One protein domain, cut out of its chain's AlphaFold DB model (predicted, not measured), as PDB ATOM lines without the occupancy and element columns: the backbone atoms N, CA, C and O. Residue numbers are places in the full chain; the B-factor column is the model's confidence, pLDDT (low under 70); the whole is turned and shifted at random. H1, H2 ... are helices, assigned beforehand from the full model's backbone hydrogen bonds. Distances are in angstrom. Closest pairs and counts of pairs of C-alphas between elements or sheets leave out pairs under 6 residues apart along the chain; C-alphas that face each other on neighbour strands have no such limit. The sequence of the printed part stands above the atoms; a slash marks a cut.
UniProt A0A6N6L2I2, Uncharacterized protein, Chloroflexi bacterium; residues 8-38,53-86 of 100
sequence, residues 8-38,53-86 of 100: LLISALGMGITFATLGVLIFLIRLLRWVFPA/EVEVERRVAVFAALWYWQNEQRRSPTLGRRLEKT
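What this domain is: This is residues 8 to 38 and 53 to 86 of the 100 residues of an uncharacterized protein of Chloroflexi bacterium (UniProt A0A6N6L2I2). Two separate pieces make an open frame with an empty middle: the long lone helix H1, and an arm in which H2 is followed by the short H3, turned off at an angle. H2 runs broadly opposite to H1 across the gap, and no helix touches another. The printed part has 65 residues with three named helices, in the order H1, H2, H3, and no named strand; the class is all helix. It is extended, with a radius of gyration of the C-alphas of 20.2 A, and flat, spanning 61 by 48 by 18 A.

How they stand to each other: Start with H1, residues 8 to 35, which is apart from H2, residues 53 to 72. Go on to H3, residues 78 to 84: it is apart from H1 and also from H2, to which a tight link of 5 residues joins it. Residues 8 to 38 stand free, and so do residues 53 to 86. Look at the backbone O and N atoms: in H1, H2 and H3 every O i to N i+4 pair is within hydrogen-bond range.

Where its parts are: Find C-alpha 8 at (-13.342, -19.950, 46.541); from there H1 runs 40.4 A to C-alpha 35 at (-29.974, -38.220, 14.603). H2 runs 27.6 A from C-alpha 53 to C-alpha 72. H3 ends with C-alpha 84 at (-50.918, -10.695, 62.109).

The domain as a whole: The two C-alphas farthest apart are those of Val 35 and Thr 86, at 61.6 A. Residues 39 to 52 are not printed, and C-alphas 38 and 53 are 24.7 A apart across this cut. The mean pLDDT of the printed part is 79.5; look for values under 70 at residue 38, residues 53 to 59 and residues 72 to 86.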
ATOM      1  N   LEU A   8     -12.501 -20.610  47.542       94.38
ATOM      2  CA  LEU A   8     -13.342 -19.950  46.541       94.38
ATOM      3  C   LEU A   8     -13.067 -20.483  45.125       94.38
ATOM      4  O   LEU A   8     -13.997 -20.750  44.366       94.38
ATOM      5  N   LEU A   9     -11.789 -20.682  44.791       94.94
ATOM      6  CA  LEU A   9     -11.360 -21.173  43.483       94.94
ATOM      7  C   LEU A   9     -11.815 -22.622  43.253       94.94
ATOM      8  O   LEU A   9     -12.351 -22.929  42.190       94.94
ATOM      9  N   ILE A  10     -11.695 -23.491  44.266       95.75
ATOM     10  CA  ILE A  10     -12.232 -24.863  44.212       95.75
ATOM     11  C   ILE A  10     -13.745 -24.849  43.974       95.75
ATOM     12  O   ILE A  10     -14.245 -25.617  43.152       95.75
ATOM     13  N   SER A  11     -14.481 -23.978  44.668       95.38
ATOM     14  CA  SER A  11     -15.938 -23.912  44.542       95.38
ATOM     15  C   SER A  11     -16.367 -23.431  43.151       95.38
ATOM     16  O   SER A  11     -17.222 -24.052  42.517       95.38
ATOM     17  N   ALA A  12     -15.705 -22.396  42.626       96.31
ATOM     18  CA  ALA A  12     -15.930 -21.904  41.270       96.31
ATOM     19  C   ALA A  12     -15.630 -22.980  40.211       96.31
ATOM     20  O   ALA A  12     -16.409 -23.161  39.274       96.31
ATOM     21  N   LEU A  13     -14.543 -23.738  40.389       96.69
ATOM     22  CA  LEU A  13     -14.175 -24.834  39.495       96.69
ATOM     23  C   LEU A  13     -15.218 -25.960  39.529       96.69
ATOM     24  O   LEU A  13     -15.668 -26.417  38.480       96.69
ATOM     25  N   GLY A  14     -15.642 -26.374  40.726       96.00
ATOM     26  CA  GLY A  14     -16.662 -27.405  40.902       96.00
ATOM     27  C   GLY A  14     -17.988 -27.025  40.245       96.00
ATOM     28  O   GLY A  14     -18.575 -27.829  39.524       96.00
ATOM     29  N   MET A  15     -18.425 -25.775  40.421       96.88
ATOM     30  CA  MET A  15     -19.641 -25.265  39.787       96.88
ATOM     31  C   MET A  15     -19.496 -25.187  38.261       96.88
ATOM     32  O   MET A  15     -20.408 -25.572  37.533       96.88
ATOM     33  N   GLY A  16     -18.334 -24.775  37.753       97.25
ATOM     34  CA  GLY A  16     -18.056 -24.789  36.316       97.25
ATOM     35  C   GLY A  16     -18.161 -26.190  35.707       97.25
ATOM     36  O   GLY A  16     -18.786 -26.367  34.661       97.25
ATOM     37  N   ILE A  17     -17.615 -27.202  36.386       97.38
ATOM     38  CA  ILE A  17     -17.637 -28.596  35.920       97.38
ATOM     39  C   ILE A  17     -19.065 -29.150  35.889       97.38
ATOM     40  O   ILE A  17     -19.448 -29.796  34.911       97.38
ATOM     41  N   THR A  18     -19.882 -28.893  36.914       97.25
ATOM     42  CA  THR A  18     -21.274 -29.375  36.929       97.25
ATOM     43  C   THR A  18     -22.100 -28.746  35.809       97.25
ATOM     44  O   THR A  18     -22.804 -29.466  35.097       97.25
ATOM     45  N   PHE A  19     -21.957 -27.437  35.573       97.19
ATOM     46  CA  PHE A  19     -22.604 -26.761  34.444       97.19
ATOM     47  C   PHE A  19     -22.132 -27.292  33.091       97.19
ATOM     48  O   PHE A  19     -22.962 -27.543  32.217       97.19
ATOM     49  N   ALA A  20     -20.826 -27.514  32.916       97.25
ATOM     50  CA  ALA A  20     -20.284 -28.105  31.696       97.25
ATOM     51  C   ALA A  20     -20.864 -29.506  31.445       97.25
ATOM     52  O   ALA A  20     -21.288 -29.817  30.334       97.25
ATOM     53  N   THR A  21     -20.954 -30.323  32.495       98.06
ATOM     54  CA  THR A  21     -21.489 -31.689  32.420       98.06
ATOM     55  C   THR A  21     -22.967 -31.685  32.022       98.06
ATOM     56  O   THR A  21     -23.368 -32.416  31.117       98.06
ATOM     57  N   LEU A  22     -23.773 -30.814  32.640       97.62
ATOM     58  CA  LEU A  22     -25.177 -30.609  32.269       97.62
ATOM     59  C   LEU A  22     -25.319 -30.122  30.823       97.62
ATOM     60  O   LEU A  22     -26.170 -30.620  30.087       97.62
ATOM     61  N   GLY A  23     -24.468 -29.187  30.395       97.38
ATOM     62  CA  GLY A  23     -24.442 -28.684  29.024       97.38
ATOM     63  C   GLY A  23     -24.179 -29.793  28.005       97.38
ATOM     64  O   GLY A  23     -24.921 -29.914  27.029       97.38
ATOM     65  N   VAL A  24     -23.185 -30.648  28.263       97.75
ATOM     66  CA  VAL A  24     -22.876 -31.808  27.411       97.75
ATOM     67  C   VAL A  24     -24.041 -32.792  27.383       97.75
ATOM     68  O   VAL A  24     -24.405 -33.262  26.309       97.75
ATOM     69  N   LEU A  25     -24.669 -33.075  28.526       97.31
ATOM     70  CA  LEU A  25     -25.814 -33.983  28.589       97.31
ATOM     71  C   LEU A  25     -26.990 -33.473  27.741       97.31
ATOM     72  O   LEU A  25     -27.555 -34.218  26.941       97.31
ATOM     73  N   ILE A  26     -27.339 -32.192  27.876       96.06
ATOM     74  CA  ILE A  26     -28.414 -31.566  27.095       96.06
ATOM     75  C   ILE A  26     -28.061 -31.565  25.605       96.06
ATOM     76  O   ILE A  26     -28.913 -31.868  24.765       96.06
ATOM     77  N   PHE A  27     -26.808 -31.254  25.270       96.81
ATOM     78  CA  PHE A  27     -26.321 -31.297  23.897       96.81
ATOM     79  C   PHE A  27     -26.432 -32.706  23.307       96.81
ATOM     80  O   PHE A  27     -26.939 -32.859  22.198       96.81
ATOM     81  N   LEU A  28     -26.050 -33.734  24.068       96.62
ATOM     82  CA  LEU A  28     -26.151 -35.131  23.657       96.62
ATOM     83  C   LEU A  28     -27.605 -35.535  23.406       96.62
ATOM     84  O   LEU A  28     -27.892 -36.130  22.374       96.62
ATOM     85  N   ILE A  29     -28.535 -35.164  24.291       93.88
ATOM     86  CA  ILE A  29     -29.971 -35.424  24.096       93.88
ATOM     87  C   ILE A  29     -30.473 -34.739  22.821       93.88
ATOM     88  O   ILE A  29     -31.217 -35.335  22.042       93.88
ATOM     89  N   ARG A  30     -30.070 -33.486  22.587       94.31
ATOM     90  CA  ARG A  30     -30.455 -32.741  21.383       94.31
ATOM     91  C   ARG A  30     -29.890 -33.390  20.120       94.31
ATOM     92  O   ARG A  30     -30.616 -33.504  19.137       94.31
ATOM     93  N   LEU A  31     -28.637 -33.840  20.166       95.06
ATOM     94  CA  LEU A  31     -27.988 -34.564  19.078       95.06
ATOM     95  C   LEU A  31     -28.706 -35.888  18.805       95.06
ATOM     96  O   LEU A  31     -29.011 -36.183  17.658       95.06
ATOM     97  N   LEU A  32     -29.061 -36.639  19.849       91.69
ATOM     98  CA  LEU A  32     -29.803 -37.890  19.720       91.69
ATOM     99  C   LEU A  32     -31.181 -37.675  19.093       91.69
ATOM    100  O   LEU A  32     -31.544 -38.423  18.199       91.69
ATOM    101  N   ARG A  33     -31.928 -36.638  19.497       89.12
ATOM    102  CA  ARG A  33     -33.220 -36.294  18.867       89.12
ATOM    103  C   ARG A  33     -33.074 -35.853  17.414       89.12
ATOM    104  O   ARG A  33     -34.035 -35.948  16.659       89.12
ATOM    105  N   TRP A  34     -31.915 -35.314  17.047       90.50
ATOM    106  CA  TRP A  34     -31.636 -34.903  15.677       90.50
ATOM    107  C   TRP A  34     -31.239 -36.089  14.793       90.50
ATOM    108  O   TRP A  34     -31.727 -36.193  13.673       90.50
ATOM    109  N   VAL A  35     -30.402 -36.997  15.306       91.94
ATOM    110  CA  VAL A  35     -29.974 -38.220  14.603       91.94
ATOM    111  C   VAL A  35     -31.103 -39.251  14.540       91.94
ATOM    112  O   VAL A  35     -31.276 -39.915  13.524       91.94
ATOM    113  N   PHE A  36     -31.896 -39.352  15.605       85.06
ATOM    114  CA  PHE A  36     -33.082 -40.192  15.704       85.06
ATOM    115  C   PHE A  36     -34.303 -39.291  15.884       85.06
ATOM    116  O   PHE A  36     -34.777 -39.112  17.014       85.06
ATOM    117  N   PRO A  37     -34.810 -38.683  14.795       74.12
ATOM    118  CA  PRO A  37     -36.110 -38.045  14.847       74.12
ATOM    119  C   PRO A  37     -37.096 -39.120  15.293       74.12
ATOM    120  O   PRO A  37     -37.267 -40.130  14.616       74.12
ATOM    121  N   ALA A  38     -37.675 -38.944  16.481       65.69
ATOM    122  CA  ALA A  38     -38.725 -39.824  16.954       65.69
ATOM    123  C   ALA A  38     -39.855 -39.717  15.933       65.69
ATOM    124  O   ALA A  38     -40.565 -38.711  15.906       65.69
ATOM    125  N   GLU A  53     -52.404 -46.213  35.621       57.12
ATOM    126  CA  GLU A  53     -52.590 -45.173  36.640       57.12
ATOM    127  C   GLU A  53     -51.279 -44.931  37.389       57.12
ATOM    128  O   GLU A  53     -50.947 -43.793  37.695       57.12
ATOM    129  N   VAL A  54     -50.455 -45.970  37.533       60.38
ATOM    130  CA  VAL A  54     -49.139 -45.925  38.176       60.38
ATOM    131  C   VAL A  54     -48.133 -45.038  37.427       60.38
ATOM    132  O   VAL A  54     -47.355 -44.321  38.062       60.38
ATOM    133  N   GLU A  55     -48.103 -45.047  36.090       58.44
ATOM    134  CA  GLU A  55     -47.193 -44.175  35.331       58.44
ATOM    135  C   GLU A  55     -47.671 -42.725  35.321       58.44
ATOM    136  O   GLU A  55     -46.857 -41.800  35.425       58.44
ATOM    137  N   VAL A  56     -48.985 -42.522  35.216       60.97
ATOM    138  CA  VAL A  56     -49.588 -41.188  35.264       60.97
ATOM    139  C   VAL A  56     -49.394 -40.584  36.653       60.97
ATOM    140  O   VAL A  56     -48.922 -39.453  36.754       60.97
ATOM    141  N   GLU A  57     -49.628 -41.346  37.720       59.62
ATOM    142  CA  GLU A  57     -49.384 -40.931  39.102       59.62
ATOM    143  C   GLU A  57     -47.918 -40.586  39.344       59.62
ATOM    144  O   GLU A  57     -47.630 -39.543  39.926       59.62
ATOM    145  N   ARG A  58     -46.969 -41.398  38.857       62.81
ATOM    146  CA  ARG A  58     -45.536 -41.089  39.007       62.81
ATOM    147  C   ARG A  58     -45.161 -39.791  38.309       62.81
ATOM    148  O   ARG A  58     -44.438 -38.976  38.881       62.81
ATOM    149  N   ARG A  59     -45.654 -39.569  37.088       69.62
ATOM    150  CA  ARG A  59     -45.384 -38.329  36.345       69.62
ATOM    151  C   ARG A  59     -46.015 -37.133  37.055       69.62
ATOM    152  O   ARG A  59     -45.330 -36.137  37.272       69.62
ATOM    153  N   VAL A  60     -47.271 -37.245  37.481       75.31
ATOM    154  CA  VAL A  60     -47.991 -36.184  38.202       75.31
ATOM    155  C   VAL A  60     -47.330 -35.877  39.547       75.31
ATOM    156  O   VAL A  60     -47.154 -34.705  39.866       75.31
ATOM    157  N   ALA A  61     -46.880 -36.884  40.299       72.00
ATOM    158  CA  ALA A  61     -46.179 -36.701  41.569       72.00
ATOM    159  C   ALA A  61     -44.847 -35.957  41.387       72.00
ATOM    160  O   ALA A  61     -44.546 -35.031  42.140       72.00
ATOM    161  N   VAL A  62     -44.074 -36.306  40.353       80.06
ATOM    162  CA  VAL A  62     -42.813 -35.617  40.036       80.06
ATOM    163  C   VAL A  62     -43.071 -34.169  39.610       80.06
ATOM    164  O   VAL A  62     -42.406 -33.259  40.109       80.06
ATOM    165  N   PHE A  63     -44.066 -33.922  38.752       81.12
ATOM    166  CA  PHE A  63     -44.440 -32.561  38.352       81.12
ATOM    167  C   PHE A  63     -44.973 -31.728  39.526       81.12
ATOM    168  O   PHE A  63     -44.622 -30.554  39.642       81.12
ATOM    169  N   ALA A  64     -45.759 -32.324  40.424       78.25
ATOM    170  CA  ALA A  64     -46.267 -31.659  41.620       78.25
ATOM    171  C   ALA A  64     -45.138 -31.294  42.593       78.25
ATOM    172  O   ALA A  64     -45.118 -30.174  43.105       78.25
ATOM    173  N   ALA A  65     -44.163 -32.185  42.800       79.25
ATOM    174  CA  ALA A  65     -43.003 -31.918  43.650       79.25
ATOM    175  C   ALA A  65     -42.126 -30.781  43.093       79.25
ATOM    176  O   ALA A  65     -41.729 -29.878  43.832       79.25
ATOM    177  N   LEU A  66     -41.879 -30.782  41.778       82.88
ATOM    178  CA  LEU A  66     -41.154 -29.713  41.083       82.88
ATOM    179  C   LEU A  66     -41.887 -28.369  41.170       82.88
ATOM    180  O   LEU A  66     -41.270 -27.348  41.479       82.88
ATOM    181  N   TRP A  67     -43.203 -28.367  40.940       83.12
ATOM    182  CA  TRP A  67     -44.016 -27.157  41.031       83.12
ATOM    183  C   TRP A  67     -44.061 -26.607  42.458       83.12
ATOM    184  O   TRP A  67     -43.891 -25.404  42.656       83.12
ATOM    185  N   TYR A  68     -44.227 -27.477  43.459       80.75
ATOM    186  CA  TYR A  68     -44.245 -27.095  44.868       80.75
ATOM    187  C   TYR A  68     -42.928 -26.430  45.284       80.75
ATOM    188  O   TYR A  68     -42.949 -25.309  45.786       80.75
ATOM    189  N   TRP A  69     -41.784 -27.052  44.974       79.06
ATOM    190  CA  TRP A  69     -40.461 -26.479  45.248       79.06
ATOM    191  C   TRP A  69     -40.287 -25.110  44.587       79.06
ATOM    192  O   TRP A  69     -39.823 -24.150  45.206       79.06
ATOM    193  N   GLN A  70     -40.657 -25.006  43.310       79.94
ATOM    194  CA  GLN A  70     -40.495 -23.770  42.554       79.94
ATOM    195  C   GLN A  70     -41.380 -22.641  43.098       79.94
ATOM    196  O   GLN A  70     -40.993 -21.470  43.054       79.94
ATOM    197  N   ASN A  71     -42.559 -22.980  43.617       72.50
ATOM    198  CA  ASN A  71     -43.499 -22.010  44.154       72.50
ATOM    199  C   ASN A  71     -43.184 -21.630  45.613       72.50
ATOM    200  O   ASN A  71     -43.422 -20.488  45.997       72.50
ATOM    201  N   GLU A  72     -42.576 -22.524  46.398       66.75
ATOM    202  CA  GLU A  72     -42.057 -22.238  47.746       66.75
ATOM    203  C   GLU A  72     -41.069 -21.060  47.714       66.75
ATOM    204  O   GLU A  72     -41.184 -20.123  48.499       66.75
ATOM    205  N   GLN A  73     -40.177 -21.024  46.717       60.78
ATOM    206  CA  GLN A  73     -39.235 -19.911  46.526       60.78
ATOM    207  C   GLN A  73     -39.916 -18.581  46.157       60.78
ATOM    208  O   GLN A  73     -39.329 -17.514  46.330       60.78
ATOM    209  N   ARG A  74     -41.154 -18.623  45.646       59.97
ATOM    210  CA  ARG A  74     -41.938 -17.441  45.248       59.97
ATOM    211  C   ARG A  74     -42.954 -17.008  46.303       59.97
ATOM    212  O   ARG A  74     -43.546 -15.933  46.170       59.97
ATOM    213  N   ARG A  75     -43.161 -17.795  47.365       56.88
ATOM    214  CA  ARG A  75     -44.037 -17.422  48.479       56.88
ATOM    215  C   ARG A  75     -43.361 -16.351  49.325       56.88
ATOM    216  O   ARG A  75     -42.642 -16.623  50.279       56.88
ATOM    217  N   SER A  76     -43.614 -15.093  48.972       58.16
ATOM    218  CA  SER A  76     -43.236 -13.967  49.822       58.16
ATOM    219  C   SER A  76     -43.922 -14.096  51.202       58.16
ATOM    220  O   SER A  76     -45.128 -14.356  51.256       58.16
ATOM    221  N   PRO A  77     -43.225 -13.853  52.327       59.31
ATOM    222  CA  PRO A  77     -43.773 -13.950  53.694       59.31
ATOM    223  C   PRO A  77     -44.808 -12.854  54.033       59.31
ATOM    224  O   PRO A  77     -45.164 -12.624  55.190       59.31
ATOM    225  N   THR A  78     -45.299 -12.134  53.026       59.78
ATOM    226  CA  THR A  78     -46.176 -10.972  53.183       59.78
ATOM    227  C   THR A  78     -47.614 -11.355  53.536       59.78
ATOM    228  O   THR A  78     -48.299 -10.568  54.190       59.78
ATOM    229  N   LEU A  79     -48.058 -12.566  53.176       60.12
ATOM    230  CA  LEU A  79     -49.382 -13.088  53.536       60.12
ATOM    231  C   LEU A  79     -49.502 -13.368  55.046       60.12
ATOM    232  O   LEU A  79     -50.508 -12.996  55.644       60.12
ATOM    233  N   GLY A  80     -48.451 -13.901  55.686       60.56
ATOM    234  CA  GLY A  80     -48.415 -14.117  57.143       60.56
ATOM    235  C   GLY A  80     -48.448 -12.808  57.942       60.56
ATOM    236  O   GLY A  80     -49.258 -12.650  58.851       60.56
ATOM    237  N   ARG A  81     -47.671 -11.799  57.520       58.38
ATOM    238  CA  ARG A  81     -47.664 -10.475  58.176       58.38
ATOM    239  C   ARG A  81     -48.976  -9.695  58.023       58.38
ATOM    240  O   ARG A  81     -49.270  -8.840  58.855       58.38
ATOM    241  N   ARG A  82     -49.772  -9.942  56.971       58.91
ATOM    242  CA  ARG A  82     -51.099  -9.308  56.806       58.91
ATOM    243  C   ARG A  82     -52.171  -9.938  57.698       58.91
ATOM    244  O   ARG A  82     -53.090  -9.230  58.108       58.91
ATOM    245  N   LEU A  83     -52.029 -11.219  58.040       60.56
ATOM    246  CA  LEU A  83     -52.891 -11.895  59.012       60.56
ATOM    247  C   LEU A  83     -52.575 -11.459  60.450       60.56
ATOM    248  O   LEU A  83     -53.499 -11.222  61.218       60.56
ATOM    249  N   GLU A  84     -51.302 -11.229  60.788       59.78
ATOM    250  CA  GLU A  84     -50.918 -10.695  62.109       59.78
ATOM    251  C   GLU A  84     -51.396  -9.253  62.347       59.78
ATOM    252  O   GLU A  84     -51.655  -8.862  63.484       59.78
ATOM    253  N   LYS A  85     -51.538  -8.443  61.289       57.59
ATOM    254  CA  LYS A  85     -51.908  -7.024  61.428       57.59
ATOM    255  C   LYS A  85     -53.411  -6.771  61.555       57.59
ATOM    256  O   LYS A  85     -53.803  -5.661  61.913       57.59
ATOM    257  N   THR A  86     -54.257  -7.765  61.287       56.75
ATOM    258  CA  THR A  86     -55.712  -7.599  61.385       56.75
ATOM    259  C   THR A  86     -56.189  -8.103  62.741       56.75
ATOM    260  O   THR A  86     -56.597  -9.251  62.896       56.75
TER     261      THR A  86